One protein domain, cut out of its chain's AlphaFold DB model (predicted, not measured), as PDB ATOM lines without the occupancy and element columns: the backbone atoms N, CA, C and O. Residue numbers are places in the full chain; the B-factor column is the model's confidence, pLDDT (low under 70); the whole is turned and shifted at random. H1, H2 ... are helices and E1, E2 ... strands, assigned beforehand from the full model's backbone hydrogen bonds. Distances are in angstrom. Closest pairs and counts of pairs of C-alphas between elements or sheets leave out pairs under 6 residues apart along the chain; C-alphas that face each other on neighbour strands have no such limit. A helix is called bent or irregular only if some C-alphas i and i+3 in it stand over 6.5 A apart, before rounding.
ATOM      1  N   GLY A 113     225.622 226.790 264.665       57.88
ATOM      2  CA  GLY A 113     224.265 227.150 264.296       57.88
ATOM      3  C   GLY A 113     223.291 226.077 264.755       57.88
ATOM      4  O   GLY A 113     223.679 224.955 265.075       57.88
ATOM      5  N   TRP A 114     222.025 226.463 264.828       68.56
ATOM      6  CA  TRP A 114     220.918 225.577 265.157       68.56
ATOM      7  C   TRP A 114     220.855 224.384 264.198       68.56
ATOM      8  O   TRP A 114     221.012 224.565 262.989       68.56
ATOM      9  N   SER A 115     220.571 223.190 264.724       75.31
ATOM     10  CA  SER A 115     220.276 222.002 263.920       75.31
ATOM     11  C   SER A 115     219.056 222.229 263.023       75.31
ATOM     12  O   SER A 115     218.233 223.105 263.296       75.31
ATOM     13  N   ASN A 116     218.883 221.412 261.981       78.56
ATOM     14  CA  ASN A 116     217.724 221.515 261.085       78.56
ATOM     15  C   ASN A 116     216.383 221.506 261.833       78.56
ATOM     16  O   ASN A 116     215.490 222.286 261.505       78.56
ATOM     17  N   ASP A 117     216.241 220.673 262.863       79.12
ATOM     18  CA  ASP A 117     215.005 220.600 263.645       79.12
ATOM     19  C   ASP A 117     214.798 221.845 264.513       79.12
ATOM     20  O   ASP A 117     213.690 222.376 264.589       79.12
ATOM     21  N   GLN A 118     215.874 222.383 265.092       79.19
ATOM     22  CA  GLN A 118     215.837 223.655 265.814       79.19
ATOM     23  C   GLN A 118     215.490 224.816 264.870       79.19
ATOM     24  O   GLN A 118     214.663 225.660 265.208       79.19
ATOM     25  N   GLN A 119     216.042 224.841 263.654       79.31
ATOM     26  CA  GLN A 119     215.677 225.831 262.640       79.31
ATOM     27  C   GLN A 119     214.204 225.703 262.228       79.31
ATOM     28  O   GLN A 119     213.517 226.718 262.107       79.31
ATOM     29  N   LYS A 120     213.690 224.479 262.042       83.06
ATOM     30  CA  LYS A 120     212.265 224.234 261.764       83.06
ATOM     31  C   LYS A 120     211.380 224.740 262.902       83.06
ATOM     32  O   LYS A 120     210.397 225.423 262.626       83.06
ATOM     33  N   TYR A 121     211.756 224.478 264.154       85.25
ATOM     34  CA  TYR A 121     211.059 224.997 265.333       85.25
ATOM     35  C   TYR A 121     211.009 226.530 265.328       85.25
ATOM     36  O   TYR A 121     209.932 227.116 265.411       85.25
ATOM     37  N   LEU A 122     212.148 227.197 265.119       84.94
ATOM     38  CA  LEU A 122     212.210 228.662 265.064       84.94
ATOM     39  C   LEU A 122     211.361 229.242 263.922       84.94
ATOM     40  O   LEU A 122     210.706 230.269 264.099       84.94
ATOM     41  N   ARG A 123     211.309 228.573 262.763       84.69
ATOM     42  CA  ARG A 123     210.425 228.964 261.652       84.69
ATOM     43  C   ARG A 123     208.946 228.806 261.994       84.69
ATOM     44  O   ARG A 123     208.144 229.605 261.520       84.69
ATOM     45  N   GLN A 124     208.569 227.791 262.772       88.00
ATOM     46  CA  GLN A 124     207.190 227.629 263.242       88.00
ATOM     47  C   GLN A 124     206.815 228.731 264.224       88.00
ATOM     48  O   GLN A 124     205.788 229.373 264.035       88.00
ATOM     49  N   VAL A 125     207.687 229.022 265.189       88.00
ATOM     50  CA  VAL A 125     207.511 230.147 266.116       88.00
ATOM     51  C   VAL A 125     207.325 231.462 265.356       88.00
ATOM     52  O   VAL A 125     206.428 232.234 265.672       88.00
ATOM     53  N   ALA A 126     208.119 231.702 264.309       88.06
ATOM     54  CA  ALA A 126     207.998 232.901 263.479       88.06
ATOM     55  C   ALA A 126     206.655 233.011 262.729       88.06
ATOM     56  O   ALA A 126     206.334 234.075 262.203       88.06
ATOM     57  N   LYS A 127     205.891 231.920 262.594       90.69
ATOM     58  CA  LYS A 127     204.559 231.901 261.960       90.69
ATOM     59  C   LYS A 127     203.416 232.074 262.963       90.69
ATOM     60  O   LYS A 127     202.325 232.428 262.534       90.69
ATOM     61  N   MET A 128     203.665 231.822 264.244       92.50
ATOM     62  CA  MET A 128     202.674 231.943 265.313       92.50
ATOM     63  C   MET A 128     202.360 233.408 265.625       92.50
ATOM     64  O   MET A 128     203.187 234.300 265.389       92.50
ATOM     65  N   SER A 129     201.184 233.647 266.209       94.38
ATOM     66  CA  SER A 129     200.852 234.952 266.773       94.38
ATOM     67  C   SER A 129     201.775 235.283 267.953       94.38
ATOM     68  O   SER A 129     202.399 234.406 268.561       94.38
ATOM     69  N   ARG A 130     201.871 236.570 268.300       92.06
ATOM     70  CA  ARG A 130     202.660 237.013 269.461       92.06
ATOM     71  C   ARG A 130     202.172 236.356 270.756       92.06
ATOM     72  O   ARG A 130     202.988 235.961 271.582       92.06
ATOM     73  N   GLU A 131     200.860 236.214 270.906       92.94
ATOM     74  CA  GLU A 131     200.219 235.613 272.080       92.94
ATOM     75  C   GLU A 131     200.530 234.116 272.191       92.94
ATOM     76  O   GLU A 131     200.868 233.624 273.267       92.94
ATOM     77  N   GLU A 132     200.476 233.384 271.076       92.00
ATOM     78  CA  GLU A 132     200.842 231.965 271.021       92.00
ATOM     79  C   GLU A 132     202.320 231.754 271.362       92.00
ATOM     80  O   GLU A 132     202.658 230.879 272.159       92.00
ATOM     81  N   ALA A 133     203.205 232.593 270.818       90.44
ATOM     82  CA  ALA A 133     204.628 232.532 271.123       90.44
ATOM     83  C   ALA A 133     204.910 232.822 272.609       90.44
ATOM     84  O   ALA A 133     205.717 232.132 273.234       90.44
ATOM     85  N   GLN A 134     204.208 233.788 273.205       89.00
ATOM     86  CA  GLN A 134     204.331 234.095 274.632       89.00
ATOM     87  C   GLN A 134     203.848 232.946 275.525       89.00
ATOM     88  O   GLN A 134     204.514 232.641 276.514       89.00
ATOM     89  N   LYS A 135     202.762 232.249 275.158       89.94
ATOM     90  CA  LYS A 135     202.310 231.030 275.861       89.94
ATOM     91  C   LYS A 135     203.364 229.918 275.851       89.94
ATOM     92  O   LYS A 135     203.413 229.113 276.774       89.94
ATOM     93  N   LEU A 136     204.230 229.890 274.837       84.44
ATOM     94  CA  LEU A 136     205.371 228.973 274.748       84.44
ATOM     95  C   LEU A 136     206.617 229.466 275.507       84.44
ATOM     96  O   LEU A 136     207.673 228.842 275.407       84.44
ATOM     97  N   GLY A 137     206.510 230.567 276.254       85.25
ATOM     98  CA  GLY A 137     207.612 231.152 277.016       85.25
ATOM     99  C   GLY A 137     208.616 231.916 276.155       85.25
ATOM    100  O   GLY A 137     209.746 232.125 276.587       85.25
ATOM    101  N   ILE A 138     208.238 232.316 274.937       86.38
ATOM    102  CA  ILE A 138     209.131 233.013 274.008       86.38
ATOM    103  C   ILE A 138     209.022 234.523 274.250       86.38
ATOM    104  O   ILE A 138     207.948 235.103 274.063       86.38
ATOM    105  N   PRO A 139     210.122 235.193 274.636       85.50
ATOM    106  CA  PRO A 139     210.132 236.634 274.839       85.50
ATOM    107  C   PRO A 139     209.733 237.413 273.581       85.50
ATOM    108  O   PRO A 139     210.075 237.054 272.453       85.50
ATOM    109  N   SER A 140     209.043 238.539 273.772       87.81
ATOM    110  CA  SER A 140     208.488 239.326 272.663       87.81
ATOM    111  C   SER A 140     209.543 239.880 271.702       87.81
ATOM    112  O   SER A 140     209.289 239.968 270.503       87.81
ATOM    113  N   ASN A 141     210.702 240.288 272.215       84.06
ATOM    114  CA  ASN A 141     211.831 240.753 271.408       84.06
ATOM    115  C   ASN A 141     212.387 239.627 270.521       84.06
ATOM    116  O   ASN A 141     212.796 239.872 269.388       84.06
ATOM    117  N   ILE A 142     212.355 238.391 271.021       83.50
ATOM    118  CA  ILE A 142     212.794 237.204 270.290       83.50
ATOM    119  C   ILE A 142     211.790 236.862 269.203       83.50
ATOM    120  O   ILE A 142     212.179 236.718 268.049       83.50
ATOM    121  N   HIS A 143     210.501 236.803 269.539       88.75
ATOM    122  CA  HIS A 143     209.452 236.579 268.545       88.75
ATOM    123  C   HIS A 143     209.493 237.634 267.430       88.75
ATOM    124  O   HIS A 143     209.549 237.265 266.260       88.75
ATOM    125  N   GLY A 144     209.599 238.922 267.776       87.94
ATOM    126  CA  GLY A 144     209.727 240.002 266.792       87.94
ATOM    127  C   GLY A 144     210.947 239.845 265.880       87.94
ATOM    128  O   GLY A 144     210.844 240.024 264.668       87.94
ATOM    129  N   TYR A 145     212.092 239.430 266.429       85.19
ATOM    130  CA  TYR A 145     213.275 239.119 265.628       85.19
ATOM    131  C   TYR A 145     213.036 237.957 264.652       85.19
ATOM    132  O   TYR A 145     213.375 238.058 263.473       85.19
ATOM    133  N   LEU A 146     212.424 236.866 265.121       85.12
ATOM    134  CA  LEU A 146     212.115 235.700 264.289       85.12
ATOM    135  C   LEU A 146     211.161 236.055 263.138       85.12
ATOM    136  O   LEU A 146     211.364 235.598 262.012       85.12
ATOM    137  N   VAL A 147     210.156 236.893 263.403       89.06
ATOM    138  CA  VAL A 147     209.229 237.409 262.385       89.06
ATOM    139  C   VAL A 147     209.966 238.279 261.363       89.06
ATOM    140  O   VAL A 147     209.817 238.057 260.162       89.06
ATOM    141  N   ASN A 148     210.828 239.197 261.809       85.25
ATOM    142  CA  ASN A 148     211.609 240.055 260.913       85.25
ATOM    143  C   ASN A 148     212.529 239.248 259.986       85.25
ATOM    144  O   ASN A 148     212.602 239.522 258.787       85.25
ATOM    145  N   GLU A 149     213.202 238.226 260.511       81.81
ATOM    146  CA  GLU A 149     214.065 237.349 259.713       81.81
ATOM    147  C   GLU A 149     213.262 236.517 258.705       81.81
ATOM    148  O   GLU A 149     213.676 236.366 257.552       81.81
ATOM    149  N   ARG A 150     212.071 236.036 259.089       84.56
ATOM    150  CA  ARG A 150     211.133 235.374 258.170       84.56
ATOM    151  C   ARG A 150     210.719 236.310 257.035       84.56
ATOM    152  O   ARG A 150     210.762 235.922 255.868       84.56
ATOM    153  N   ASP A 151     210.332 237.538 257.354       85.81
ATOM    154  CA  ASP A 151     209.839 238.503 256.369       85.81
ATOM    155  C   ASP A 151     210.958 238.971 255.433       85.81
ATOM    156  O   ASP A 151     210.762 239.074 254.216       85.81
ATOM    157  N   ARG A 152     212.170 239.139 255.966       83.12
ATOM    158  CA  ARG A 152     213.388 239.371 255.187       83.12
ATOM    159  C   ARG A 152     213.666 238.225 254.216       83.12
ATOM    160  O   ARG A 152     213.894 238.483 253.031       83.12
ATOM    161  N   ALA A 153     213.618 236.977 254.681       79.00
ATOM    162  CA  ALA A 153     213.815 235.802 253.834       79.00
ATOM    163  C   ALA A 153     212.754 235.722 252.721       79.00
ATOM    164  O   ALA A 153     213.093 235.509 251.556       79.00
ATOM    165  N   ASN A 154     211.488 235.992 253.047       83.88
ATOM    166  CA  ASN A 154     210.392 236.038 252.078       83.88
ATOM    167  C   ASN A 154     210.592 237.139 251.026       83.88
ATOM    168  O   ASN A 154     210.383 236.905 249.832       83.88
ATOM    169  N   LYS A 155     211.028 238.334 251.440       85.12
ATOM    170  CA  LYS A 155     211.351 239.443 250.530       85.12
ATOM    171  C   LYS A 155     212.484 239.061 249.577       85.12
ATOM    172  O   LYS A 155     212.354 239.267 248.373       85.12
ATOM    173  N   MET A 156     213.549 238.447 250.092       81.62
ATOM    174  CA  MET A 156     214.655 237.956 249.268       81.62
ATOM    175  C   MET A 156     214.208 236.883 248.276       81.62
ATOM    176  O   MET A 156     214.558 236.963 247.102       81.62
ATOM    177  N   ALA A 157     213.383 235.927 248.704       83.12
ATOM    178  CA  ALA A 157     212.846 234.896 247.820       83.12
ATOM    179  C   ALA A 157     212.001 235.492 246.679       83.12
ATOM    180  O   ALA A 157     212.086 235.036 245.540       83.12
ATOM    181  N   ARG A 158     211.211 236.541 246.948       87.00
ATOM    182  CA  ARG A 158     210.467 237.273 245.906       87.00
ATOM    183  C   ARG A 158     211.397 237.977 244.918       87.00
ATOM    184  O   ARG A 158     211.161 237.890 243.718       87.00
ATOM    185  N   LEU A 159     212.452 238.633 245.405       86.44
ATOM    186  CA  LEU A 159     213.445 239.286 244.546       86.44
ATOM    187  C   LEU A 159     214.155 238.275 243.644       86.44
ATOM    188  O   LEU A 159     214.240 238.494 242.444       86.44
ATOM    189  N   ILE A 160     214.589 237.141 244.196       85.00
ATOM    190  CA  ILE A 160     215.248 236.081 243.421       85.00
ATOM    191  C   ILE A 160     214.301 235.515 242.359       85.00
ATOM    192  O   ILE A 160     214.721 235.323 241.225       85.00
ATOM    193  N   ARG A 161     213.017 235.299 242.682       87.44
ATOM    194  CA  ARG A 161     212.021 234.859 241.687       87.44
ATOM    195  C   ARG A 161     211.835 235.868 240.554       87.44
ATOM    196  O   ARG A 161     211.697 235.458 239.410       87.44
ATOM    197  N   LYS A 162     211.832 237.165 240.868       90.56
ATOM    198  CA  LYS A 162     211.684 238.236 239.873       90.56
ATOM    199  C   LYS A 162     212.920 238.378 238.980       90.56
ATOM    200  O   LYS A 162     212.786 238.647 237.796       90.56
ATOM    201  N   GLU A 163     214.106 238.220 239.559       87.12
ATOM    202  CA  GLU A 163     215.390 238.479 238.897       87.12
ATOM    203  C   GLU A 163     216.059 237.216 238.329       87.12
ATOM    204  O   GLU A 163     217.082 237.298 237.655       87.12
ATOM    205  N   GLY A 164     215.509 236.035 238.607       87.56
ATOM    206  CA  GLY A 164     215.984 234.743 238.110       87.56
ATOM    207  C   GLY A 164     217.194 234.164 238.854       87.56
ATOM    208  O   GLY A 164     217.364 232.946 238.866       87.56
ATOM    209  N   SER A 165     218.022 234.982 239.513       86.25
ATOM    210  CA  SER A 165     219.172 234.501 240.295       86.25
ATOM    211  C   SER A 165     219.581 235.440 241.431       86.25
ATOM    212  O   SER A 165     219.245 236.624 241.456       86.25
ATOM    213  N   VAL A 166     220.348 234.909 242.389       83.38
ATOM    214  CA  VAL A 166     220.925 235.693 243.496       83.38
ATOM    215  C   VAL A 166     221.946 236.705 242.967       83.38
ATOM    216  O   VAL A 166     221.995 237.842 243.437       83.38
ATOM    217  N   GLU A 167     222.744 236.317 241.975       85.50
ATOM    218  CA  GLU A 167     223.738 237.161 241.311       85.50
ATOM    219  C   GLU A 167     223.082 238.357 240.613       85.50
ATOM    220  O   GLU A 167     223.591 239.475 240.720       85.50
ATOM    221  N   ALA A 168     221.937 238.155 239.952       86.19
ATOM    222  CA  ALA A 168     221.179 239.236 239.324       86.19
ATOM    223  C   ALA A 168     220.661 240.243 240.364       86.19
ATOM    224  O   ALA A 168     220.820 241.454 240.187       86.19
ATOM    225  N   VAL A 169     220.140 239.752 241.496       85.75
ATOM    226  CA  VAL A 169     219.714 240.610 242.615       85.75
ATOM    227  C   VAL A 169     220.886 241.434 243.161       85.75
ATOM    228  O   VAL A 169     220.733 242.637 243.359       85.75
ATOM    229  N   LYS A 170     222.068 240.832 243.361       87.12
ATOM    230  CA  LYS A 170     223.265 241.548 243.847       87.12
ATOM    231  C   LYS A 170     223.774 242.612 242.882       87.12
ATOM    232  O   LYS A 170     224.278 243.633 243.334       87.12
ATOM    233  N   LYS A 171     223.673 242.373 241.571       87.19
ATOM    234  CA  LYS A 171     224.068 243.359 240.552       87.19
ATOM    235  C   LYS A 171     223.161 244.590 240.575       87.19
ATOM    236  O   LYS A 171     223.656 245.699 240.435       87.19
ATOM    237  N   LYS A 172     221.850 244.399 240.767       86.25
ATOM    238  CA  LYS A 172     220.874 245.501 240.842       86.25
ATOM    239  C   LYS A 172     220.874 246.220 242.186       86.25
ATOM    240  O   LYS A 172     220.665 247.426 242.231       86.25
ATOM    241  N   ILE A 173     221.079 245.481 243.272       84.31
ATOM    242  CA  ILE A 173     221.128 246.018 244.631       84.31
ATOM    243  C   ILE A 173     222.501 245.670 245.214       84.31
ATOM    244  O   ILE A 173     222.642 244.653 245.904       84.31
ATOM    245  N   PRO A 174     223.531 246.482 244.921       74.00
ATOM    246  CA  PRO A 174     224.840 246.287 245.522       74.00
ATOM    247  C   PRO A 174     224.723 246.339 247.053       74.00
ATOM    248  O   PRO A 174     223.917 247.081 247.608       74.00
ATOM    249  N   ASN A 175     225.514 245.512 247.739       75.44
ATOM    250  CA  ASN A 175     225.533 245.350 249.203       75.44
ATOM    251  C   ASN A 175     224.296 244.703 249.846       75.44
ATOM    252  O   ASN A 175     224.210 244.640 251.074       75.44
ATOM    253  N   ILE A 176     223.363 244.148 249.068       75.69
ATOM    254  CA  ILE A 176     222.286 243.350 249.652       75.69
ATOM    255  C   ILE A 176     222.843 242.062 250.275       75.69
ATOM    256  O   ILE A 176     223.509 241.245 249.633       75.69
ATOM    257  N   GLU A 177     222.566 241.856 251.559       68.38
ATOM    258  CA  GLU A 177     222.911 240.614 252.241       68.38
ATOM    259  C   GLU A 177     221.992 239.484 251.749       68.38
ATOM    260  O   GLU A 177     220.878 239.302 252.237       68.38
ATOM    261  N   THR A 178     222.474 238.708 250.775       62.34
ATOM    262  CA  THR A 178     221.748 237.560 250.193       62.34
ATOM    263  C   THR A 178     222.039 236.232 250.869       62.34
ATOM    264  O   THR A 178     221.501 235.197 250.482       62.34
ATOM    265  N   THR A 179     222.993 236.213 251.794       55.47
ATOM    266  CA  THR A 179     223.353 234.974 252.463       55.47
ATOM    267  C   THR A 179     222.282 234.693 253.503       55.47
ATOM    268  O   THR A 179     222.104 235.476 254.432       55.47
ATOM    269  N   ASN A 180     221.607 233.546 253.366       52.31
ATOM    270  CA  ASN A 180     220.960 232.849 254.478       52.31
ATOM    271  C   ASN A 180     222.071 232.464 255.469       52.31
ATOM    272  O   ASN A 180     222.480 231.311 255.577       52.31
ATOM    273  N   LYS A 181     222.664 233.450 256.149       51.22
ATOM    274  CA  LYS A 181     223.477 233.217 257.336       51.22
ATOM    275  C   LYS A 181     222.443 232.814 258.384       51.22
ATOM    276  O   LYS A 181     221.972 233.698 259.088       51.22
ATOM    277  N   GLY A 182     221.998 231.549 258.344       51.16
ATOM    278  CA  GLY A 182     220.820 231.050 259.056       51.16
ATOM    279  C   GLY A 182     220.682 231.709 260.416       51.16
ATOM    280  O   GLY A 182     221.692 231.797 261.106       51.16
ATOM    281  N   LEU A 183     219.486 232.239 260.714       53.88
ATOM    282  CA  LEU A 183     219.119 232.991 261.923       53.88
ATOM    283  C   LEU A 183     220.323 233.261 262.831       53.88
ATOM    284  O   LEU A 183     220.563 232.527 263.795       53.88
ATOM    285  N   ARG A 184     221.131 234.277 262.486       50.75
ATOM    286  CA  ARG A 184     222.207 234.754 263.360       50.75
ATOM    287  C   ARG A 184     221.524 235.202 264.639       50.75
ATOM    288  O   ARG A 184     220.992 236.296 264.665       50.75
ATOM    289  N   SER A 185     221.424 234.339 265.644       53.19
ATOM    290  CA  SER A 185     220.676 234.674 266.849       53.19
ATOM    291  C   SER A 185     221.359 235.879 267.504       53.19
ATOM    292  O   SER A 185     222.505 235.736 267.941       53.19
ATOM    293  N   PRO A 186     220.716 237.060 267.587       53.31
ATOM    294  CA  PRO A 186     221.251 238.177 268.360       53.31
ATOM    295  C   PRO A 186     221.265 237.826 269.854       53.31
ATOM    296  O   PRO A 186     221.962 238.454 270.637       53.31
ATOM    297  N   PHE A 187     220.563 236.755 270.231       62.16
ATOM    298  CA  PHE A 187     220.490 236.186 271.570       62.16
ATOM    299  C   PHE A 187     221.594 235.157 271.840       62.16
ATOM    300  O   PHE A 187     221.436 234.294 272.706       62.16
ATOM    301  N   LYS A 188     222.696 235.190 271.075       58.72
ATOM    302  CA  LYS A 188     223.807 234.238 271.197       58.72
ATOM    303  C   LYS A 188     224.275 234.158 272.653       58.72
ATOM    304  O   LYS A 188     224.813 235.118 273.192       58.72
ATOM    305  N   GLY A 189     224.088 232.991 273.269       64.12
ATOM    306  CA  GLY A 189     224.496 232.726 274.650       64.12
ATOM    307  C   GLY A 189     223.482 233.117 275.727       64.12
ATOM    308  O   GLY A 189     223.687 232.735 276.871       64.12
ATOM    309  N   GLN A 190     222.392 233.807 275.381       75.12
ATOM    310  CA  GLN A 190     221.291 234.090 276.309       75.12
ATOM    311  C   GLN A 190     220.216 233.009 276.250       75.12
ATOM    312  O   GLN A 190     219.721 232.580 277.288       75.12
ATOM    313  N   TYR A 191     219.891 232.537 275.047       78.81
ATOM    314  CA  TYR A 191     218.839 231.549 274.846       78.81
ATOM    315  C   TYR A 191     219.286 230.410 273.939       78.81
ATOM    316  O   TYR A 191     219.950 230.635 272.925       78.81
ATOM    317  N   ASP A 192     218.862 229.205 274.312       79.56
ATOM    318  CA  ASP A 192     219.049 227.964 273.580       79.56
ATOM    319  C   ASP A 192     217.661 227.378 273.177       79.56
ATOM    320  O   ASP A 192     216.657 227.551 273.863       79.56
ATOM    321  N   VAL A 193     217.581 226.676 272.046       82.94
ATOM    322  CA  VAL A 193     216.486 225.763 271.693       82.94
ATOM    323  C   VAL A 193     216.868 224.421 272.291       82.94
ATOM    324  O   VAL A 193     217.617 223.644 271.690       82.94
ATOM    325  N   GLY A 194     216.420 224.195 273.515       82.56
ATOM    326  CA  GLY A 194     216.686 222.967 274.238       82.56
ATOM    327  C   GLY A 194     215.583 221.936 274.062       82.56
ATOM    328  O   GLY A 194     214.562 222.156 273.403       82.56
ATOM    329  N   HIS A 195     215.802 220.785 274.686       85.06
ATOM    330  CA  HIS A 195     214.826 219.709 274.709       85.06
ATOM    331  C   HIS A 195     213.976 219.764 275.983       85.06
ATOM    332  O   HIS A 195     214.477 220.054 277.077       85.06
ATOM    333  N   LYS A 196     212.684 219.442 275.863       84.81
ATOM    334  CA  LYS A 196     211.790 219.251 277.009       84.81
ATOM    335  C   LYS A 196     212.230 218.047 277.829       84.81
ATOM    336  O   LYS A 196     212.347 218.152 279.044       84.81
ATOM    337  N   LYS A 197     212.516 216.945 277.139       83.31
ATOM    338  CA  LYS A 197     213.164 215.744 277.659       83.31
ATOM    339  C   LYS A 197     214.536 215.618 277.012       83.31
ATOM    340  O   LYS A 197     214.620 215.575 275.785       83.31
ATOM    341  N   ALA A 198     215.596 215.562 277.810       78.12
ATOM    342  CA  ALA A 198     216.949 215.439 277.285       78.12
ATOM    343  C   ALA A 198     217.156 214.117 276.524       78.12
ATOM    344  O   ALA A 198     216.548 213.091 276.842       78.12
ATOM    345  N   HIS A 199     218.069 214.122 275.549       76.94
ATOM    346  CA  HIS A 199     218.388 212.935 274.746       76.94
ATOM    347  C   HIS A 199     218.907 211.767 275.601       76.94
ATOM    348  O   HIS A 199     218.568 210.615 275.351       76.94
ATOM    349  N   VAL A 200     219.651 212.064 276.673       73.94
ATOM    350  CA  VAL A 200     220.136 211.064 277.648       73.94
ATOM    351  C   VAL A 200     219.012 210.318 278.372       73.94
ATOM    352  O   VAL A 200     219.247 209.251 278.925       73.94
ATOM    353  N   MET A 201     217.789 210.854 278.352       72.94
ATOM    354  CA  MET A 201     216.592 210.215 278.903       72.94
ATOM    355  C   MET A 201     215.666 209.660 277.805       72.94
ATOM    356  O   MET A 201     214.495 209.379 278.061       72.94
ATOM    357  N   GLY A 202     216.146 209.536 276.564       79.38
ATOM    358  CA  GLY A 202     215.339 209.103 275.418       79.38
ATOM    359  C   GLY A 202     214.444 210.207 274.844       79.38
ATOM    360  O   GLY A 202     213.402 209.922 274.260       79.38
ATOM    361  N   GLY A 203     214.795 211.476 275.057       83.44
ATOM    362  CA  GLY A 203     214.184 212.589 274.338       83.44
ATOM    363  C   GLY A 203     214.541 212.573 272.852       83.44
ATOM    364  O   GLY A 203     215.650 212.202 272.480       83.44
ATOM    365  N   SER A 204     213.608 212.997 271.998       83.88
ATOM    366  CA  SER A 204     213.809 213.041 270.542       83.88
ATOM    367  C   SER A 204     214.107 214.455 270.036       83.88
ATOM    368  O   SER A 204     213.802 215.436 270.711       83.88
ATOM    369  N   ASN A 205     214.637 214.583 268.818       81.56
ATOM    370  CA  ASN A 205     214.780 215.880 268.136       81.56
ATOM    371  C   ASN A 205     213.483 216.356 267.459       81.56
ATOM    372  O   ASN A 205     213.494 217.331 266.711       81.56
ATOM    373  N   LYS A 206     212.350 215.686 267.709       84.50
ATOM    374  CA  LYS A 206     211.059 216.111 267.164       84.50
ATOM    375  C   LYS A 206     210.667 217.471 267.734       84.50
ATOM    376  O   LYS A 206     210.914 217.758 268.903       84.50
ATOM    377  N   LEU A 207     209.977 218.260 266.915       78.50
ATOM    378  CA  LEU A 207     209.522 219.616 267.236       78.50
ATOM    379  C   LEU A 207     208.755 219.702 268.561       78.50
ATOM    380  O   LEU A 207     208.951 220.635 269.330       78.50
ATOM    381  N   GLU A 208     207.936 218.695 268.861       84.75
ATOM    382  CA  GLU A 208     207.158 218.593 270.102       84.75
ATOM    383  C   GLU A 208     208.034 218.576 271.361       84.75
ATOM    384  O   GLU A 208     207.612 219.054 272.420       84.75
ATOM    385  N   ASN A 209     209.249 218.034 271.244       87.19
ATOM    386  CA  ASN A 209     210.228 217.956 272.317       87.19
ATOM    387  C   ASN A 209     211.187 219.151 272.320       87.19
ATOM    388  O   ASN A 209     212.016 219.233 273.217       87.19
ATOM    389  N   LEU A 210     211.102 220.076 271.367       86.44
ATOM    390  CA  LEU A 210     211.916 221.286 271.365       86.44
ATOM    391  C   LEU A 210     211.189 222.416 272.097       86.44
ATOM    392  O   LEU A 210     209.959 222.518 272.081       86.44
ATOM    393  N   ARG A 211     211.959 223.265 272.770       86.38
ATOM    394  CA  ARG A 211     211.464 224.503 273.366       86.38
ATOM    395  C   ARG A 211     212.543 225.568 273.386       86.38
ATOM    396  O   ARG A 211     213.729 225.262 273.470       86.38
ATOM    397  N   PHE A 212     212.111 226.814 273.349       85.38
ATOM    398  CA  PHE A 212     212.979 227.947 273.601       85.38
ATOM    399  C   PHE A 212     213.184 228.116 275.111       85.38
ATOM    400  O   PHE A 212     212.219 228.060 275.871       85.38
ATOM    401  N   GLU A 213     214.421 228.286 275.566       83.94
ATOM    402  CA  GLU A 213     214.735 228.449 276.988       83.94
ATOM    403  C   GLU A 213     216.052 229.201 277.199       83.94
ATOM    404  O   GLU A 213     216.824 229.407 276.262       83.94
ATOM    405  N   LEU A 214     216.313 229.633 278.434       83.12
ATOM    406  CA  LEU A 214     217.578 230.278 278.773       83.12
ATOM    407  C   LEU A 214     218.739 229.302 278.575       83.12
ATOM    408  O   LEU A 214     218.694 228.140 278.988       83.12
ATOM    409  N   ALA A 215     219.811 229.794 277.960       82.12
ATOM    410  CA  ALA A 215     220.994 228.998 277.669       82.12
ATOM    411  C   ALA A 215     221.663 228.484 278.954       82.12
ATOM    412  O   ALA A 215     222.149 227.355 278.986       82.12
ATOM    413  N   SER A 216     221.654 229.285 280.026       80.75
ATOM    414  CA  SER A 216     222.142 228.877 281.349       80.75
ATOM    415  C   SER A 216     221.422 227.630 281.857       80.75
ATOM    416  O   SER A 216     222.063 226.664 282.270       80.75
ATOM    417  N   ASP A 217     220.094 227.630 281.762       81.25
ATOM    418  CA  ASP A 217     219.256 226.563 282.294       81.25
ATOM    419  C   ASP A 217     219.388 225.305 281.448       81.25
ATOM    420  O   ASP A 217     219.604 224.220 281.988       81.25
ATOM    421  N   ASN A 218     219.351 225.448 280.121       81.38
ATOM    422  CA  ASN A 218     219.527 224.329 279.201       81.38
ATOM    423  C   ASN A 218     220.876 223.626 279.402       81.38
ATOM    424  O   ASN A 218     220.941 222.403 279.527       81.38
ATOM    425  N   ARG A 219     221.968 224.394 279.491       80.81
ATOM    426  CA  ARG A 219     223.324 223.842 279.650       80.81
ATOM    427  C   ARG A 219     223.531 223.196 281.018       80.81
ATOM    428  O   ARG A 219     224.284 222.230 281.123       80.81
ATOM    429  N   ALA A 220     222.838 223.677 282.048       77.38
ATOM    430  CA  ALA A 220     222.887 223.099 283.386       77.38
ATOM    431  C   ALA A 220     222.076 221.794 283.531       77.38
ATOM    432  O   ALA A 220     222.337 221.033 284.468       77.38
ATOM    433  N   LYS A 221     221.121 221.498 282.633       73.56
ATOM    434  CA  LYS A 221     220.280 220.289 282.730       73.56
ATOM    435  C   LYS A 221     221.072 218.997 282.667       73.56
ATOM    436  O   LYS A 221     220.891 218.154 283.533       73.56
ATOM    437  N   GLY A 222     221.964 218.843 281.688       71.00
ATOM    438  CA  GLY A 222     222.703 217.591 281.488       71.00
ATOM    439  C   GLY A 222     223.447 217.121 282.748       71.00
ATOM    440  O   GLY A 222     223.222 215.995 283.200       71.00
ATOM    441  N   PRO A 223     224.289 217.972 283.367       69.56
ATOM    442  CA  PRO A 223     224.944 217.649 284.634       69.56
ATOM    443  C   PRO A 223     223.963 217.374 285.781       69.56
ATOM    444  O   PRO A 223     224.125 216.380 286.491       69.56
ATOM    445  N   ARG A 224     222.923 218.206 285.953       69.31
ATOM    446  CA  ARG A 224     221.916 218.032 287.018       69.31
ATOM    447  C   ARG A 224     221.167 216.706 286.885       69.31
ATOM    448  O   ARG A 224     221.045 215.970 287.859       69.31
ATOM    449  N   GLU A 225     220.720 216.374 285.682       69.81
ATOM    450  CA  GLU A 225     219.986 215.142 285.389       69.81
ATOM    451  C   GLU A 225     220.865 213.899 285.570       69.81
ATOM    452  O   GLU A 225     220.401 212.897 286.114       69.81
ATOM    453  N   ARG A 226     222.156 213.966 285.215       68.88
ATOM    454  CA  ARG A 226     223.111 212.878 285.487       68.88
ATOM    455  C   ARG A 226     223.263 212.621 286.987       68.88
ATOM    456  O   ARG A 226     223.235 211.469 287.411       68.88
ATOM    457  N   ILE A 227     223.392 213.679 287.789       76.81
ATOM    458  CA  ILE A 227     223.502 213.567 289.253       76.81
ATOM    459  C   ILE A 227     222.238 212.931 289.842       76.81
ATOM    460  O   ILE A 227     222.336 212.035 290.680       76.81
ATOM    461  N   VAL A 228     221.054 213.365 289.403       77.19
ATOM    462  CA  VAL A 228     219.775 212.810 289.869       77.19
ATOM    463  C   VAL A 228     219.650 211.332 289.496       77.19
ATOM    464  O   VAL A 228     219.348 210.516 290.364       77.19
ATOM    465  N   ASN A 229     219.961 210.959 288.253       75.00
ATOM    466  CA  ASN A 229     219.902 209.563 287.816       75.00
ATOM    467  C   ASN A 229     220.883 208.668 288.579       75.00
ATOM    468  O   ASN A 229     220.509 207.566 288.972       75.00
ATOM    469  N   ASN A 230     222.102 209.142 288.851       79.06
ATOM    470  CA  ASN A 230     223.064 208.396 289.663       79.06
ATOM    471  C   ASN A 230     222.561 208.203 291.102       79.06
ATOM    472  O   ASN A 230     222.675 207.106 291.638       79.06
ATOM    473  N   LYS A 231     221.933 209.223 291.708       79.88
ATOM    474  CA  LYS A 231     221.310 209.092 293.038       79.88
ATOM    475  C   LYS A 231     220.150 208.094 293.047       79.88
ATOM    476  O   LYS A 231     220.004 207.354 294.014       79.88
ATOM    477  N   ILE A 232     219.324 208.076 292.001       79.50
ATOM    478  CA  ILE A 232     218.215 207.118 291.878       79.50
ATOM    479  C   ILE A 232     218.751 205.692 291.717       79.50
ATOM    480  O   ILE A 232     218.246 204.795 292.381       79.50
ATOM    481  N   LYS A 233     219.777 205.483 290.879       78.44
ATOM    482  CA  LYS A 233     220.427 204.171 290.713       78.44
ATOM    483  C   LYS A 233     221.033 203.668 292.021       78.44
ATOM    484  O   LYS A 233     220.665 202.589 292.459       78.44
ATOM    485  N   ALA A 234     221.825 204.502 292.697       76.62
ATOM    486  CA  ALA A 234     222.421 204.151 293.984       76.62
ATOM    487  C   ALA A 234     221.361 203.801 295.045       76.62
ATOM    488  O   ALA A 234     221.540 202.872 295.816       76.62
ATOM    489  N   ARG A 235     220.218 204.501 295.073       74.12
ATOM    490  CA  ARG A 235     219.110 204.157 295.984       74.12
ATOM    491  C   ARG A 235     218.416 202.841 295.639       74.12
ATOM    492  O   ARG A 235     217.893 202.208 296.543       74.12
ATOM    493  N   LYS A 236     218.364 202.454 294.363       74.31
ATOM    494  CA  LYS A 236     217.810 201.157 293.952       74.31
ATOM    495  C   LYS A 236     218.754 200.015 294.318       74.31
ATOM    496  O   LYS A 236     218.300 199.049 294.901       74.31
ATOM    497  N   GLU A 237     220.052 200.186 294.086       71.50
ATOM    498  CA  GLU A 237     221.087 199.211 294.468       71.50
ATOM    499  C   GLU A 237     221.177 199.003 295.991       71.50
ATOM    500  O   GLU A 237     221.486 197.911 296.443       71.50
ATOM    501  N   VAL A 238     220.868 200.024 296.797       66.19
ATOM    502  CA  VAL A 238     220.828 199.900 298.269       66.19
ATOM    503  C   VAL A 238     219.535 199.240 298.777       66.19
ATOM    504  O   VAL A 238     219.540 198.659 299.858       66.19
ATOM    505  N   ASN A 239     218.432 199.332 298.027       61.03
ATOM    506  CA  ASN A 239     217.121 198.824 298.452       61.03
ATOM    507  C   ASN A 239     216.764 197.443 297.871       61.03
ATOM    508  O   ASN A 239     215.819 196.839 298.367       61.03
ATOM    509  N   ASP A 240     217.513 196.943 296.883       56.12
ATOM    510  CA  ASP A 240     217.451 195.562 296.388       56.12
ATOM    511  C   ASP A 240     218.792 194.857 296.693       56.12
ATOM    512  O   ASP A 240     219.695 194.879 295.856       56.12
TER     513      ASP A 240
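AT A GLANCE: This is residues 113 to 240 of the 243 residues of an uncharacterized protein of Methanosarcina spelaei (UniProt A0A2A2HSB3). A small two-stranded hairpin, E1 and E2, with the short helix H1 beside it makes the middle of a long, thin rod, and two long helices, H3 and H5, lead away from this middle in opposite directions. H1 packs across the near part of H3, H2 packs at that same end, H4 makes a corner at the far end of H3, and residues 230 to 240, of which 230 to 239 belong to H5, stick out free at the other end of the rod. The printed part has 128 residues, with five named helices and two named strands in the order H1, H2, H3, H4, E1, E2, H5; the class is mostly helix, and the sheet, of order E1 - E2, is antiparallel. The whole is loose, with a radius of gyration of the C-alphas of 20.1 A, and its C-alphas span 74 by 30 by 22 A.

IN THESE COORDINATES: Strand E1 holds residues 191 to 195 and is 12.5 A long from first to last C-alpha, beginning at C-alpha 191 at (218.839, 231.549, 274.846). Strand E2 holds residues 210 to 214 and measures 13.0 A. Helix H5 follows with residues 215 to 239; it is the longest helix by residues, 36.8 A from first to last C-alpha, and ends at C-alpha 239 at (217.121, 198.824, 298.452). Before the strands come H1, residues 116 to 125, 14.3 A; H2, residues 130 to 135, 8.8 A; H3, residues 140 to 163, 34.5 A; and H4, residues 166 to 172, 10.2 A. H1 begins at C-alpha 116 at (217.724, 221.515, 261.085).

HOW THE PARTS SIT: E1 and E2 form a hairpin, antiparallel, with 142 degrees between their directions. The C-alphas of residues 193 and 212 face each other at 4.6 A; N 192 and O 213 at 2.8 A and N 211 and O 194 at 2.9 A are within hydrogen-bond range. The closest C-alphas of H1 and E1 are those of Gln 118 and Val 193, 6.3 A apart, and those of H1 and E2 are Tyr 121 and Leu 210, 7.1 A apart. H3 is the hub, touching H1, H2 and H4. With residues 143 to 150 alone it touches H1, about perpendicular at 76 degrees, the closest C-alphas being those of Leu 122 and Leu 146, 7.1 A apart. With residues 140 to 143 alone it touches H2, opposite ways at a steep tilt of 47 degrees; the closest C-alphas are those of Ala 133 and His 143, 6.8 A apart. H3 and H4 touch only at the corner by their link, about perpendicular at 83 degrees, with the C-alphas of Ile 160 and Val 166 closest at 5.7 A. H5 touches no helix; its closest C-alpha to E1 is that of Ala 215, 4.4 A from that of Tyr 191. H5 has a kink of 30 degrees near residue 223 and is only just irregular, C-alphas 219 and 222 being 6.55 A apart. In H1, H2, H3 and H4 every O i to N i+4 pair is within hydrogen-bond range; in H5 it is 19 of 21.

THE WHOLE: The C-alphas farthest apart, those of Lys 172 and Asp 240, are 74.8 A apart. Without residues 230 to 240 the body spans 59 by 27 by 23 A. The printed part has no cut. The links from H4 to E1, 18 residues, and from E1 to E2, 14 residues, are long; the others are tight. The mean pLDDT of the printed part is 79.1, and it is under 70 at residues 113 to 114, 177 to 189, 223 to 226 and 238 to 240.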